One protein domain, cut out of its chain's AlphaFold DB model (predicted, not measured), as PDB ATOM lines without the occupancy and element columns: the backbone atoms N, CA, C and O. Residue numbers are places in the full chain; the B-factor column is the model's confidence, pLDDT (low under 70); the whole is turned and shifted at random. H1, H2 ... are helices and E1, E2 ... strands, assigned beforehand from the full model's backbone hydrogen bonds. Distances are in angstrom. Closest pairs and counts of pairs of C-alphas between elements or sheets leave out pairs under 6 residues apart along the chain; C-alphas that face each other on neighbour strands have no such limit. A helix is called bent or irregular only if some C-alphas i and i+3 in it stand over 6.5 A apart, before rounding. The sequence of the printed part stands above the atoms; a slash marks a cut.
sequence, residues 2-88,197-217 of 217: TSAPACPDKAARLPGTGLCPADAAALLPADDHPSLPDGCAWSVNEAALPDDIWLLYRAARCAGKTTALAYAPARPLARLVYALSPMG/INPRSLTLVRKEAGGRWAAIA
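AT A GLANCE: This is residues 2 to 88 and 197 to 217 of the 217 residues of an uncharacterized protein of Sphingobium czechense LL01 (UniProt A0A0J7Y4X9). A long, bent two-strand hairpin, E1 and E2, runs through the middle of the domain, and E5 and E6 extend it into a four-stranded sheet, strongly twisted and curled like part of a barrel. The short helix H1 packs on this sheet, mainly at E1, and a second hairpin, E3 and E4, comes near E1 and E2 through E3, away from H1. The printed part has 108 residues, with one named helix and then six strands along the chain; the large sheet has the order E1, E2, E5, E6, and both sheets are antiparallel. The class is mostly strand, though under half of the residues are in named elements. The whole is compact, with a radius of gyration of the C-alphas of 14.2 A and spans of 42 by 40 by 26 A.

IN THESE COORDINATES: Residues 2 to 20 hold no named element. H1 is residues 21 to 26, beginning at C-alpha 21 (24.838, 41.429, 5.706), 8.6 A long. E1, residues 40 to 48, is 24.1 A long and bends by 56 degrees at Ser 43. E2, residues 53 to 62, is 26.9 A long and bends by 53 degrees at Arg 58. E3 is residues 68 to 72, 12.8 A, and E4 is residues 78 to 84, 18.3 A. E5 is residues 203 to 207, 13.2 A. E6, residues 213 to 215, is 7.1 A long and ends at C-alpha 215 (11.459, 36.866, 0.255).

HOW THE PARTS SIT: E1 and E2 form a hairpin at 156 degrees; N 45 and O 57 are within hydrogen-bond range at 2.8 A. Inner strand E2 is also antiparallel to E5 at 129 degrees, with N 54 and O 205 at 2.9 A. E5 and edge strand E6 form a hairpin at 144 degrees, with N 206 and O 214 at 3.0 A. H1 is on this sheet; its closest C-alphas to E1 are those of Pro 21 and Val 44, 6.1 A apart. In H1 every O i to N i+4 pair is within hydrogen-bond range. E3 and E4 form a hairpin at 146 degrees, with N 70 and O 81 at 2.8 A. The closest C-alphas of E1 and E3 are those of Ala 47 and Leu 69, 5.8 A apart. E4 is apart from E1 and from E2.

THE WHOLE: The C-alphas farthest apart, those of Thr 2 and Pro 76, are 43.0 A from each other. Residues 89 to 196 are not printed, and C-alphas 88 and 197 are 12.4 A apart across this cut. The link from H1 to E1, 13 residues, is long. The mean pLDDT of the printed part is 92.3; residues 2 to 4 are under 70.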
ATOM      1  N   THR A   2      32.983  21.626   8.303       43.84
ATOM      2  CA  THR A   2      33.515  22.622   7.365       43.84
ATOM      3  C   THR A   2      32.890  23.965   7.721       43.84
ATOM      4  O   THR A   2      31.678  24.122   7.604       43.84
ATOM      5  N   SER A   3      33.694  24.899   8.233       56.47
ATOM      6  CA  SER A   3      33.250  26.274   8.481       56.47
ATOM      7  C   SER A   3      32.675  26.844   7.187       56.47
ATOM      8  O   SER A   3      33.327  26.758   6.145       56.47
ATOM      9  N   ALA A   4      31.476  27.427   7.244       64.06
ATOM     10  CA  ALA A   4      30.963  28.202   6.122       64.06
ATOM     11  C   ALA A   4      31.996  29.285   5.748       64.06
ATOM     12  O   ALA A   4      32.644  29.834   6.650       64.06
ATOM     13  N   PRO A   5      32.193  29.586   4.451       73.88
ATOM     14  CA  PRO A   5      33.140  30.612   4.037       73.88
ATOM     15  C   PRO A   5      32.785  31.953   4.691       73.88
ATOM     16  O   PRO A   5      31.605  32.285   4.844       73.88
ATOM     17  N   ALA A   6      33.799  32.717   5.095       82.50
ATOM     18  CA  ALA A   6      33.608  34.068   5.622       82.50
ATOM     19  C   ALA A   6      32.913  34.964   4.582       82.50
ATOM     20  O   ALA A   6      32.959  34.681   3.381       82.50
ATOM     21  N   CYS A   7      32.258  36.034   5.033       91.81
ATOM     22  CA  CYS A   7      31.690  37.007   4.106       91.81
ATOM     23  C   CYS A   7      32.791  37.706   3.295       91.81
ATOM     24  O   CYS A   7      33.902  37.867   3.813       91.81
ATOM     25  N   PRO A   8      32.518  38.122   2.043       89.19
ATOM     26  CA  PRO A   8      33.517  38.771   1.187       89.19
ATOM     27  C   PRO A   8      34.172  40.005   1.824       89.19
ATOM     28  O   PRO A   8      35.362  40.252   1.645       89.19
ATOM     29  N   ASP A   9      33.406  40.745   2.621       86.31
ATOM     30  CA  ASP A   9      33.806  41.933   3.380       86.31
ATOM     31  C   ASP A   9      34.362  41.613   4.782       86.31
ATOM     32  O   ASP A   9      34.638  42.519   5.566       86.31
ATOM     33  N   LYS A  10      34.540  40.326   5.112       86.69
ATOM     34  CA  LYS A  10      34.884  39.812   6.449       86.69
ATOM     35  C   LYS A  10      33.866  40.179   7.537       86.69
ATOM     36  O   LYS A  10      34.177  40.019   8.719       86.69
ATOM     37  N   ALA A  11      32.664  40.631   7.175       87.31
ATOM     38  CA  ALA A  11      31.602  40.835   8.145       87.31
ATOM     39  C   ALA A  11      31.174  39.496   8.763       87.31
ATOM     40  O   ALA A  11      31.266  38.428   8.146       87.31
ATOM     41  N   ALA A  12      30.691  39.556  10.002       91.88
ATOM     42  CA  ALA A  12      30.034  38.412  10.610       91.88
ATOM     43  C   ALA A  12      28.728  38.115   9.858       91.88
ATOM     44  O   ALA A  12      27.989  39.029   9.488       91.88
ATOM     45  N   ARG A  13      28.447  36.829   9.647       95.12
ATOM     46  CA  ARG A  13      27.154  36.376   9.128       95.12
ATOM     47  C   ARG A  13      26.058  36.646  10.156       95.12
ATOM     48  O   ARG A  13      26.322  36.622  11.361       95.12
ATOM     49  N   LEU A  14      24.836  36.849   9.677       96.44
ATOM     50  CA  LEU A  14      23.659  36.883  10.532       96.44
ATOM     51  C   LEU A  14      23.490  35.511  11.225       96.44
ATOM     52  O   LEU A  14      23.645  34.481  10.562       96.44
ATOM     53  N   PRO A  15      23.268  35.465  12.551       95.00
ATOM     54  CA  PRO A  15      23.418  34.245  13.354       95.00
ATOM     55  C   PRO A  15      22.380  33.147  13.068       95.00
ATOM     56  O   PRO A  15      22.651  31.967  13.273       95.00
ATOM     57  N   GLY A  16      21.202  33.536  12.619       94.88
ATOM     58  CA  GLY A  16      20.047  32.717  12.302       94.88
ATOM     59  C   GLY A  16      19.993  32.272  10.848       94.88
ATOM     60  O   GLY A  16      20.051  31.074  10.566       94.88
ATOM     61  N   THR A  17      19.923  33.212   9.901       96.31
ATOM     62  CA  THR A  17      19.869  32.856   8.467       96.31
ATOM     63  C   THR A  17      21.224  32.410   7.914       96.31
ATOM     64  O   THR A  17      21.289  31.725   6.887       96.31
ATOM     65  N   GLY A  18      22.324  32.801   8.563       95.81
ATOM     66  CA  GLY A  18      23.683  32.586   8.070       95.81
ATOM     67  C   GLY A  18      24.046  33.467   6.872       95.81
ATOM     68  O   GLY A  18      25.105  33.259   6.275       95.81
ATOM     69  N   LEU A  19      23.199  34.423   6.483       96.00
ATOM     70  CA  LEU A  19      23.458  35.330   5.364       96.00
ATOM     71  C   LEU A  19      24.584  36.312   5.692       96.00
ATOM     72  O   LEU A  19      24.769  36.712   6.842       96.00
ATOM     73  N   CYS A  20      25.330  36.731   4.671       96.12
ATOM     74  CA  CYS A  20      26.171  37.913   4.813       96.12
ATOM     75  C   CYS A  20      25.288  39.167   4.855       96.12
ATOM     76  O   CYS A  20      24.263  39.190   4.170       96.12
ATOM     77  N   PRO A  21      25.661  40.223   5.603       95.12
ATOM     78  CA  PRO A  21      24.838  41.429   5.706       95.12
ATOM     79  C   PRO A  21      24.480  42.051   4.351       95.12
ATOM     80  O   PRO A  21      23.346  42.480   4.167       95.12
ATOM     81  N   ALA A  22      25.406  42.041   3.385       94.12
ATOM     82  CA  ALA A  22      25.150  42.518   2.024       94.12
ATOM     83  C   ALA A  22      24.100  41.669   1.277       94.12
ATOM     84  O   ALA A  22      23.205  42.225   0.644       94.12
ATOM     85  N   ASP A  23      24.161  40.338   1.402       95.50
ATOM     86  CA  ASP A  23      23.192  39.426   0.778       95.50
ATOM     87  C   ASP A  23      21.802  39.584   1.410       95.50
ATOM     88  O   ASP A  23      20.792  39.605   0.713       95.50
ATOM     89  N   ALA A  24      21.747  39.740   2.737       96.88
ATOM     90  CA  ALA A  24      20.504  40.007   3.452       96.88
ATOM     91  C   ALA A  24      19.918  41.377   3.073       96.88
ATOM     92  O   ALA A  24      18.719  41.483   2.833       96.88
ATOM     93  N   ALA A  25      20.756  42.413   2.951       95.19
ATOM     94  CA  ALA A  25      20.340  43.746   2.517       95.19
ATOM     95  C   ALA A  25      19.742  43.746   1.107       95.19
ATOM     96  O   ALA A  25      18.799  44.492   0.853       95.19
ATOM     97  N   ALA A  26      20.256  42.901   0.208       95.00
ATOM     98  CA  ALA A  26      19.748  42.763  -1.155       95.00
ATOM     99  C   ALA A  26      18.341  42.139  -1.225       95.00
ATOM    100  O   ALA A  26      17.668  42.276  -2.246       95.00
ATOM    101  N   LEU A  27      17.885  41.471  -0.158       96.12
ATOM    102  CA  LEU A  27      16.515  40.960  -0.041       96.12
ATOM    103  C   LEU A  27      15.532  42.018   0.477       96.12
ATOM    104  O   LEU A  27      14.323  41.815   0.385       96.12
ATOM    105  N   LEU A  28      16.029  43.126   1.029       95.44
ATOM    106  CA  LEU A  28      15.194  44.195   1.560       95.44
ATOM    107  C   LEU A  28      14.764  45.160   0.444       95.44
ATOM    108  O   LEU A  28      15.493  45.347  -0.534       95.44
ATOM    109  N   PRO A  29      13.616  45.843   0.599       91.06
ATOM    110  CA  PRO A  29      13.261  46.978  -0.243       91.06
ATOM    111  C   PRO A  29      14.351  48.060  -0.273       91.06
ATOM    112  O   PRO A  29      15.208  48.129   0.616       91.06
ATOM    113  N   ALA A  30      14.273  48.927  -1.288       84.44
ATOM    114  CA  ALA A  30      15.188  50.052  -1.463       84.44
ATOM    115  C   ALA A  30      15.335  50.879  -0.176       84.44
ATOM    116  O   ALA A  30      14.376  51.054   0.582       84.44
ATOM    117  N   ASP A  31      16.558  51.356   0.055       75.31
ATOM    118  CA  ASP A  31      16.935  52.015   1.298       75.31
ATOM    119  C   ASP A  31      16.377  53.438   1.351       75.31
ATOM    120  O   ASP A  31      16.935  54.373   0.783       75.31
ATOM    121  N   ASP A  32      15.228  53.568   2.000       79.12
ATOM    122  CA  ASP A  32      14.609  54.836   2.353       79.12
ATOM    123  C   ASP A  32      14.260  54.753   3.837       79.12
ATOM    124  O   ASP A  32      13.304  54.078   4.245       79.12
ATOM    125  N   HIS A  33      15.154  55.309   4.647       80.38
ATOM    126  CA  HIS A  33      15.156  55.205   6.096       80.38
ATOM    127  C   HIS A  33      15.139  56.604   6.729       80.38
ATOM    128  O   HIS A  33      15.749  57.531   6.182       80.38
ATOM    129  N   PRO A  34      14.502  56.780   7.898       81.19
ATOM    130  CA  PRO A  34      14.598  58.040   8.618       81.19
ATOM    131  C   PRO A  34      16.045  58.298   9.068       81.19
ATOM    132  O   PRO A  34      16.869  57.379   9.169       81.19
ATOM    133  N   SER A  35      16.363  59.566   9.329       86.69
ATOM    134  CA  SER A  35      17.639  59.943   9.936       86.69
ATOM    135  C   SER A  35      17.759  59.328  11.327       86.69
ATOM    136  O   SER A  35      16.814  59.387  12.112       86.69
ATOM    137  N   LEU A  36      18.930  58.777  11.638       90.25
ATOM    138  CA  LEU A  36      19.265  58.350  12.992       90.25
ATOM    139  C   LEU A  36      20.027  59.460  13.729       90.25
ATOM    140  O   LEU A  36      20.653  60.294  13.070       90.25
ATOM    141  N   PRO A  37      20.015  59.460  15.074       90.69
ATOM    142  CA  PRO A  37      20.869  60.340  15.866       90.69
ATOM    143  C   PRO A  37      22.362  60.158  15.557       90.69
ATOM    144  O   PRO A  37      22.798  59.102  15.088       90.69
ATOM    145  N   ASP A  38      23.165  61.169  15.891       91.19
ATOM    146  CA  ASP A  38      24.618  61.113  15.733       91.19
ATOM    147  C   ASP A  38      25.229  59.904  16.460       91.19
ATOM    148  O   ASP A  38      24.870  59.564  17.589       91.19
ATOM    149  N   GLY A  39      26.185  59.240  15.806       91.69
ATOM    150  CA  GLY A  39      26.832  58.035  16.341       91.69
ATOM    151  C   GLY A  39      26.026  56.741  16.165       91.69
ATOM    152  O   GLY A  39      26.473  55.679  16.614       91.69
ATOM    153  N   CYS A  40      24.880  56.808  15.484       95.69
ATOM    154  CA  CYS A  40      24.120  55.653  15.033       95.69
ATOM    155  C   CYS A  40      24.278  55.429  13.522       95.69
ATOM    156  O   CYS A  40      24.497  56.358  12.748       95.69
ATOM    157  N   ALA A  41      24.131  54.180  13.088       94.81
ATOM    158  CA  ALA A  41      24.087  53.809  11.678       94.81
ATOM    159  C   ALA A  41      23.044  52.718  11.440       94.81
ATOM    160  O   ALA A  41      22.761  51.914  12.328       94.81
ATOM    161  N   TRP A  42      22.498  52.655  10.229       95.38
ATOM    162  CA  TRP A  42      21.632  51.550   9.835       95.38
ATOM    163  C   TRP A  42      22.450  50.292   9.550       95.38
ATOM    164  O   TRP A  42      23.494  50.331   8.901       95.38
ATOM    165  N   SER A  43      21.950  49.152  10.015       95.50
ATOM    166  CA  SER A  43      22.488  47.829   9.696       95.50
ATOM    167  C   SER A  43      21.355  46.838   9.473       95.50
ATOM    168  O   SER A  43      20.253  47.038   9.979       95.50
ATOM    169  N   VAL A  44      21.595  45.774   8.712       96.88
ATOM    170  CA  VAL A  44      20.615  44.690   8.579       96.88
ATOM    171  C   VAL A  44      20.681  43.785   9.801       96.88
ATOM    172  O   VAL A  44      21.768  43.440  10.263       96.88
ATOM    173  N   ASN A  45      19.517  43.394  10.303       97.88
ATOM    174  CA  ASN A  45      19.364  42.418  11.366       97.88
ATOM    175  C   ASN A  45      18.207  41.461  11.044       97.88
ATOM    176  O   ASN A  45      17.501  41.628  10.043       97.88
ATOM    177  N   GLU A  46      18.028  40.451  11.888       98.25
ATOM    178  CA  GLU A  46      17.010  39.432  11.699       98.25
ATOM    179  C   GLU A  46      16.330  39.009  13.001       98.25
ATOM    180  O   GLU A  46      16.876  39.152  14.094       98.25
ATOM    181  N   ALA A  47      15.123  38.467  12.865       98.25
ATOM    182  CA  ALA A  47      14.384  37.845  13.951       98.25
ATOM    183  C   ALA A  47      13.791  36.515  13.481       98.25
ATOM    184  O   ALA A  47      13.269  36.414  12.369       98.25
ATOM    185  N   ALA A  48      13.865  35.498  14.338       97.75
ATOM    186  CA  ALA A  48      13.243  34.206  14.078       97.75
ATOM    187  C   ALA A  48      11.722  34.305  14.250       97.75
ATOM    188  O   ALA A  48      11.242  34.862  15.243       97.75
ATOM    189  N   LEU A  49      10.979  33.743  13.301       96.94
ATOM    190  CA  LEU A  49       9.537  33.529  13.374       96.94
ATOM    191  C   LEU A  49       9.244  32.013  13.357       96.94
ATOM    192  O   LEU A  49      10.145  31.213  13.091       96.94
ATOM    193  N   PRO A  50       8.003  31.587  13.658       94.94
ATOM    194  CA  PRO A  50       7.592  30.192  13.492       94.94
ATOM    195  C   PRO A  50       7.761  29.665  12.053       94.94
ATOM    196  O   PRO A  50       7.886  30.436  11.101       94.94
ATOM    197  N   ASP A  51       7.721  28.339  11.896       92.94
ATOM    198  CA  ASP A  51       7.695  27.636  10.599       92.94
ATOM    199  C   ASP A  51       8.888  27.937   9.671       92.94
ATOM    200  O   ASP A  51       8.728  28.122   8.456       92.94
ATOM    201  N   ASP A  52      10.089  28.008  10.258       93.62
ATOM    202  CA  ASP A  52      11.362  28.290   9.576       93.62
ATOM    203  C   ASP A  52      11.344  29.597   8.755       93.62
ATOM    204  O   ASP A  52      12.055  29.745   7.752       93.62
ATOM    205  N   ILE A  53      10.515  30.555   9.173       96.88
ATOM    206  CA  ILE A  53      10.464  31.906   8.619       96.88
ATOM    207  C   ILE A  53      11.416  32.797   9.411       96.88
ATOM    208  O   ILE A  53      11.497  32.737  10.637       96.88
ATOM    209  N   TRP A  54      12.106  33.679   8.699       98.25
ATOM    210  CA  TRP A  54      12.903  34.739   9.298       98.25
ATOM    211  C   TRP A  54      12.381  36.089   8.841       98.25
ATOM    212  O   TRP A  54      11.965  36.255   7.699       98.25
ATOM    213  N   LEU A  55      12.410  37.069   9.733       98.25
ATOM    214  CA  LEU A  55      12.213  38.464   9.383       98.25
ATOM    215  C   LEU A  55      13.584  39.091   9.189       98.25
ATOM    216  O   LEU A  55      14.365  39.111  10.133       98.25
ATOM    217  N   LEU A  56      13.844  39.648   8.013       98.38
ATOM    218  CA  LEU A  56      14.952  40.570   7.790       98.38
ATOM    219  C   LEU A  56      14.442  42.008   7.903       98.38
ATOM    220  O   LEU A  56      13.332  42.319   7.467       98.38
ATOM    221  N   TYR A  57      15.249  42.888   8.493       97.38
ATOM    222  CA  TYR A  57      14.912  44.301   8.653       97.38
ATOM    223  C   TYR A  57      16.171  45.161   8.824       97.38
ATOM    224  O   TYR A  57      17.243  44.670   9.174       97.38
ATOM    225  N   ARG A  58      16.046  46.468   8.585       96.81
ATOM    226  CA  ARG A  58      17.063  47.468   8.926       96.81
ATOM    227  C   ARG A  58      16.828  47.954  10.348       96.81
ATOM    228  O   ARG A  58      15.715  48.329  10.712       96.81
ATOM    229  N   ALA A  59      17.899  47.950  11.119       96.81
ATOM    230  CA  ALA A  59      17.960  48.214  12.541       96.81
ATOM    231  C   ALA A  59      18.992  49.308  12.821       96.81
ATOM    232  O   ALA A  59      20.084  49.305  12.236       96.81
ATOM    233  N   ALA A  60      18.669  50.209  13.741       96.50
ATOM    234  CA  ALA A  60      19.618  51.173  14.259       96.50
ATOM    235  C   ALA A  60      20.741  50.440  15.006       96.50
ATOM    236  O   ALA A  60      20.516  49.518  15.795       96.50
ATOM    237  N   ARG A  61      21.977  50.853  14.750       96.62
ATOM    238  CA  ARG A  61      23.162  50.416  15.475       96.62
ATOM    239  C   ARG A  61      23.838  51.632  16.078       96.62
ATOM    240  O   ARG A  61      24.443  52.410  15.350       96.62
ATOM    241  N   CYS A  62      23.791  51.754  17.399       95.50
ATOM    242  CA  CYS A  62      24.400  52.858  18.139       95.50
ATOM    243  C   CYS A  62      25.383  52.301  19.168       95.50
ATOM    244  O   CYS A  62      25.100  51.293  19.822       95.50
ATOM    245  N   ALA A  63      26.559  52.924  19.297       93.00
ATOM    246  CA  ALA A  63      27.600  52.507  20.249       93.00
ATOM    247  C   ALA A  63      27.910  50.988  20.216       93.00
ATOM    248  O   ALA A  63      28.119  50.343  21.241       93.00
ATOM    249  N   GLY A  64      27.887  50.390  19.019       91.94
ATOM    250  CA  GLY A  64      28.166  48.965  18.804       91.94
ATOM    251  C   GLY A  64      27.014  47.998  19.110       91.94
ATOM    252  O   GLY A  64      27.139  46.816  18.790       91.94
ATOM    253  N   LYS A  65      25.886  48.469  19.654       95.75
ATOM    254  CA  LYS A  65      24.675  47.668  19.892       95.75
ATOM    255  C   LYS A  65      23.690  47.862  18.747       95.75
ATOM    256  O   LYS A  65      23.507  48.980  18.292       95.75
ATOM    257  N   THR A  66      23.084  46.778  18.268       97.12
ATOM    258  CA  THR A  66      22.123  46.796  17.149       97.12
ATOM    259  C   THR A  66      20.740  46.425  17.656       97.12
ATOM    260  O   THR A  66      20.620  45.432  18.372       97.12
ATOM    261  N   THR A  67      19.715  47.191  17.282       97.50
ATOM    262  CA  THR A  67      18.320  46.921  17.645       97.50
ATOM    263  C   THR A  67      17.925  45.501  17.266       97.50
ATOM    264  O   THR A  67      18.032  45.092  16.105       97.50
ATOM    265  N   ALA A  68      17.452  44.739  18.248       97.88
ATOM    266  CA  ALA A  68      17.044  43.353  18.076       97.88
ATOM    267  C   ALA A  68      15.559  43.206  18.400       97.88
ATOM    268  O   ALA A  68      15.103  43.676  19.445       97.88
ATOM    269  N   LEU A  69      14.826  42.531  17.520       97.81
ATOM    270  CA  LEU A  69      13.428  42.174  17.725       97.81
ATOM    271  C   LEU A  69      13.317  40.702  18.117       97.81
ATOM    272  O   LEU A  69      14.099  39.866  17.668       97.81
ATOM    273  N   ALA A  70      12.319  40.382  18.930       97.56
ATOM    274  CA  ALA A  70      11.913  39.014  19.213       97.56
ATOM    275  C   ALA A  70      10.449  38.808  18.833       97.56
ATOM    276  O   ALA A  70       9.605  39.682  19.047       97.56
ATOM    277  N   TYR A  71      10.154  37.625  18.302       97.69
ATOM    278  CA  TYR A  71       8.787  37.159  18.137       97.69
ATOM    279  C   TYR A  71       8.174  36.847  19.506       97.69
ATOM    280  O   TYR A  71       8.727  36.070  20.287       97.69
ATOM    281  N   ALA A  72       7.013  37.431  19.778       97.38
ATOM    282  CA  ALA A  72       6.195  37.138  20.941       97.38
ATOM    283  C   ALA A  72       4.836  36.588  20.469       97.38
ATOM    284  O   ALA A  72       4.072  37.313  19.817       97.38
ATOM    285  N   PRO A  73       4.510  35.314  20.772       93.44
ATOM    286  CA  PRO A  73       3.225  34.743  20.402       93.44
ATOM    287  C   PRO A  73       2.106  35.428  21.189       93.44
ATOM    288  O   PRO A  73       2.152  35.518  22.416       93.44
ATOM    289  N   ALA A  74       1.080  35.886  20.483       91.81
ATOM    290  CA  ALA A  74      -0.125  36.452  21.068       91.81
ATOM    291  C   ALA A  74      -1.314  36.219  20.124       91.81
ATOM    292  O   ALA A  74      -1.139  35.913  18.942       91.81
ATOM    293  N   ARG A  75      -2.532  36.300  20.668       88.38
ATOM    294  CA  ARG A  75      -3.784  36.222  19.907       88.38
ATOM    295  C   ARG A  75      -4.630  37.467  20.202       88.38
ATOM    296  O   ARG A  75      -4.640  37.900  21.353       88.38
ATOM    297  N   PRO A  76      -5.331  38.031  19.204       91.06
ATOM    298  CA  PRO A  76      -5.392  37.576  17.810       91.06
ATOM    299  C   PRO A  76      -4.155  37.952  16.970       91.06
ATOM    300  O   PRO A  76      -3.946  37.367  15.914       91.06
ATOM    301  N   LEU A  77      -3.327  38.879  17.453       94.31
ATOM    302  CA  LEU A  77      -2.136  39.379  16.764       94.31
ATOM    303  C   LEU A  77      -0.864  38.809  17.390       94.31
ATOM    304  O   LEU A  77      -0.666  38.953  18.598       94.31
ATOM    305  N   ALA A  78       0.032  38.256  16.574       96.69
ATOM    306  CA  ALA A  78       1.411  38.029  16.987       96.69
ATOM    307  C   ALA A  78       2.155  39.367  17.104       96.69
ATOM    308  O   ALA A  78       1.731  40.370  16.530       96.69
ATOM    309  N   ARG A  79       3.261  39.401  17.853       97.25
ATOM    310  CA  ARG A  79       3.992  40.643  18.135       97.25
ATOM    311  C   ARG A  79       5.477  40.508  17.831       97.25
ATOM    312  O   ARG A  79       6.075  39.456  18.048       97.25
ATOM    313  N   LEU A  80       6.066  41.604  17.376       97.62
ATOM    314  CA  LEU A  80       7.499  41.850  17.388       97.62
ATOM    315  C   LEU A  80       7.778  42.858  18.495       97.62
ATOM    316  O   LEU A  80       7.277  43.987  18.474       97.62
ATOM    317  N   VAL A  81       8.562  42.420  19.472       97.00
ATOM    318  CA  VAL A  81       8.930  43.219  20.641       97.00
ATOM    319  C   VAL A  81      10.420  43.507  20.636       97.00
ATOM    320  O   VAL A  81      11.198  42.736  20.071       97.00
ATOM    321  N   TYR A  82      10.846  44.573  21.306       97.00
ATOM    322  CA  TYR A  82      12.271  44.801  21.523       97.00
ATOM    323  C   TYR A  82      12.876  43.688  22.386       97.00
ATOM    324  O   TYR A  82      12.553  43.536  23.566       97.00
ATOM    325  N   ALA A  83      13.811  42.941  21.808       97.25
ATOM    326  CA  ALA A  83      14.757  42.117  22.552       97.25
ATOM    327  C   ALA A  83      15.932  42.967  23.061       97.25
ATOM    328  O   ALA A  83      16.441  42.732  24.158       97.25
ATOM    329  N   LEU A  84      16.339  43.959  22.262       97.31
ATOM    330  CA  LEU A  84      17.347  44.959  22.593       97.31
ATOM    331  C   LEU A  84      17.031  46.268  21.864       97.31
ATOM    332  O   LEU A  84      16.762  46.253  20.664       97.31
ATOM    333  N   SER A  85      17.146  47.385  22.577       95.75
ATOM    334  CA  SER A  85      16.996  48.743  22.054       95.75
ATOM    335  C   SER A  85      18.230  49.567  22.469       95.75
ATOM    336  O   SER A  85      18.452  49.775  23.668       95.75
ATOM    337  N   PRO A  86      19.118  49.961  21.535       94.31
ATOM    338  CA  PRO A  86      20.244  50.832  21.848       94.31
ATOM    339  C   PRO A  86      19.836  52.235  22.323       94.31
ATOM    340  O   PRO A  86      20.615  52.828  23.068       94.31
ATOM    341  N   MET A  87      18.674  52.761  21.918       91.75
ATOM    342  CA  MET A  87      18.239  54.121  22.285       91.75
ATOM    343  C   MET A  87      17.356  54.152  23.543       91.75
ATOM    344  O   MET A  87      17.537  55.021  24.391       91.75
ATOM    345  N   GLY A  88      16.443  53.194  23.701       90.50
ATOM    346  CA  GLY A  88      15.528  53.074  24.845       90.50
ATOM    347  C   GLY A  88      16.032  52.196  25.999       90.50
ATOM    348  O   GLY A  88      15.439  52.186  27.079       90.50
ATOM    349  N   ILE A 197      13.962  50.872  14.079       93.88
ATOM    350  CA  ILE A 197      13.832  49.975  12.934       93.88
ATOM    351  C   ILE A 197      13.312  50.776  11.743       93.88
ATOM    352  O   ILE A 197      12.561  51.727  11.931       93.88
ATOM    353  N   ASN A 198      13.652  50.384  10.515       92.19
ATOM    354  CA  ASN A 198      12.976  50.925   9.336       92.19
ATOM    355  C   ASN A 198      11.701  50.098   9.070       92.19
ATOM    356  O   ASN A 198      11.819  48.964   8.584       92.19
ATOM    357  N   PRO A 199      10.487  50.638   9.284       89.31
ATOM    358  CA  PRO A 199       9.233  49.899   9.104       89.31
ATOM    359  C   PRO A 199       9.035  49.376   7.676       89.31
ATOM    360  O   PRO A 199       8.366  48.369   7.444       89.31
ATOM    361  N   ARG A 200       9.633  50.053   6.687       89.44
ATOM    362  CA  ARG A 200       9.533  49.677   5.271       89.44
ATOM    363  C   ARG A 200      10.405  48.491   4.902       89.44
ATOM    364  O   ARG A 200      10.139  47.859   3.884       89.44
ATOM    365  N   SER A 201      11.410  48.199   5.720       93.69
ATOM    366  CA  SER A 201      12.383  47.144   5.461       93.69
ATOM    367  C   SER A 201      11.935  45.758   5.917       93.69
ATOM    368  O   SER A 201      12.558  44.785   5.511       93.69
ATOM    369  N   LEU A 202      10.880  45.648   6.733       95.25
ATOM    370  CA  LEU A 202      10.407  44.359   7.236       95.25
ATOM    371  C   LEU A 202      10.085  43.428   6.065       95.25
ATOM    372  O   LEU A 202       9.197  43.713   5.259       95.25
ATOM    373  N   THR A 203      10.845  42.339   5.983       97.31
ATOM    374  CA  THR A 203      10.768  41.367   4.898       97.31
ATOM    375  C   THR A 203      10.812  39.963   5.472       97.31
ATOM    376  O   THR A 203      11.826  39.536   6.018       97.31
ATOM    377  N   LEU A 204       9.715  39.226   5.335       97.56
ATOM    378  CA  LEU A 204       9.683  37.800   5.630       97.56
ATOM    379  C   LEU A 204      10.467  37.036   4.566       97.56
ATOM    380  O   LEU A 204      10.252  37.234   3.370       97.56
ATOM    381  N   VAL A 205      11.346  36.142   4.997       98.00
ATOM    382  CA  VAL A 205      12.138  35.277   4.129       98.00
ATOM    383  C   VAL A 205      12.037  33.828   4.582       98.00
ATOM    384  O   VAL A 205      11.858  33.527   5.764       98.00
ATOM    385  N   ARG A 206      12.190  32.917   3.625       97.19
ATOM    386  CA  ARG A 206      12.303  31.481   3.874       97.19
ATOM    387  C   ARG A 206      13.411  30.897   3.009       97.19
ATOM    388  O   ARG A 206      13.726  31.414   1.935       97.19
ATOM    389  N   LYS A 207      14.009  29.813   3.491       95.81
ATOM    390  CA  LYS A 207      14.964  29.026   2.718       95.81
ATOM    391  C   LYS A 207      14.210  28.128   1.735       95.81
ATOM    392  O   LYS A 207      13.417  27.282   2.137       95.81
ATOM    393  N   GLU A 208      14.439  28.328   0.446       93.75
ATOM    394  CA  GLU A 208      13.890  27.501  -0.629       93.75
ATOM    395  C   GLU A 208      14.547  26.109  -0.644       93.75
ATOM    396  O   GLU A 208      15.617  25.901  -0.067       93.75
ATOM    397  N   ALA A 209      13.957  25.157  -1.376       89.25
ATOM    398  CA  ALA A 209      14.473  23.787  -1.499       89.25
ATOM    399  C   ALA A 209      15.933  23.712  -2.002       89.25
ATOM    400  O   ALA A 209      16.667  22.800  -1.635       89.25
ATOM    401  N   GLY A 210      16.380  24.695  -2.792       86.62
ATOM    402  CA  GLY A 210      17.770  24.822  -3.252       86.62
ATOM    403  C   GLY A 210      18.743  25.391  -2.210       86.62
ATOM    404  O   GLY A 210      19.901  25.645  -2.527       86.62
ATOM    405  N   GLY A 211      18.286  25.648  -0.981       89.12
ATOM    406  CA  GLY A 211      19.091  26.213   0.100       89.12
ATOM    407  C   GLY A 211      19.296  27.730   0.026       89.12
ATOM    408  O   GLY A 211      19.984  28.288   0.881       89.12
ATOM    409  N   ARG A 212      18.701  28.399  -0.964       93.50
ATOM    410  CA  ARG A 212      18.742  29.854  -1.137       93.50
ATOM    411  C   ARG A 212      17.664  30.523  -0.289       93.50
ATOM    412  O   ARG A 212      16.545  30.028  -0.220       93.50
ATOM    413  N   TRP A 213      17.987  31.650   0.331       96.44
ATOM    414  CA  TRP A 213      16.995  32.492   0.997       96.44
ATOM    415  C   TRP A 213      16.278  33.380  -0.018       96.44
ATOM    416  O   TRP A 213      16.924  33.982  -0.876       96.44
ATOM    417  N   ALA A 214      14.958  33.471   0.096       96.38
ATOM    418  CA  ALA A 214      14.134  34.342  -0.730       96.38
ATOM    419  C   ALA A 214      13.038  35.005   0.106       96.38
ATOM    420  O   ALA A 214      12.576  34.437   1.099       96.38
ATOM    421  N   ALA A 215      12.626  36.204  -0.310       95.12
ATOM    422  CA  ALA A 215      11.459  36.866   0.255       95.12
ATOM    423  C   ALA A 215      10.193  36.050  -0.032       95.12
ATOM    424  O   ALA A 215      10.006  35.542  -1.137       95.12
ATOM    425  N   ILE A 216       9.334  35.926   0.977       93.69
ATOM    426  CA  ILE A 216       8.017  35.302   0.840       93.69
ATOM    427  C   ILE A 216       7.118  36.257   0.042       93.69
ATOM    428  O   ILE A 216       7.143  37.464   0.291       93.69
ATOM    429  N   ALA A 217       6.370  35.728  -0.925       79.62
ATOM    430  CA  ALA A 217       5.402  36.497  -1.710       79.62
ATOM    431  C   ALA A 217       4.142  36.819  -0.895       79.62
ATOM    432  O   ALA A 217       3.695  35.935  -0.132       79.62
TER     433      ALA A 217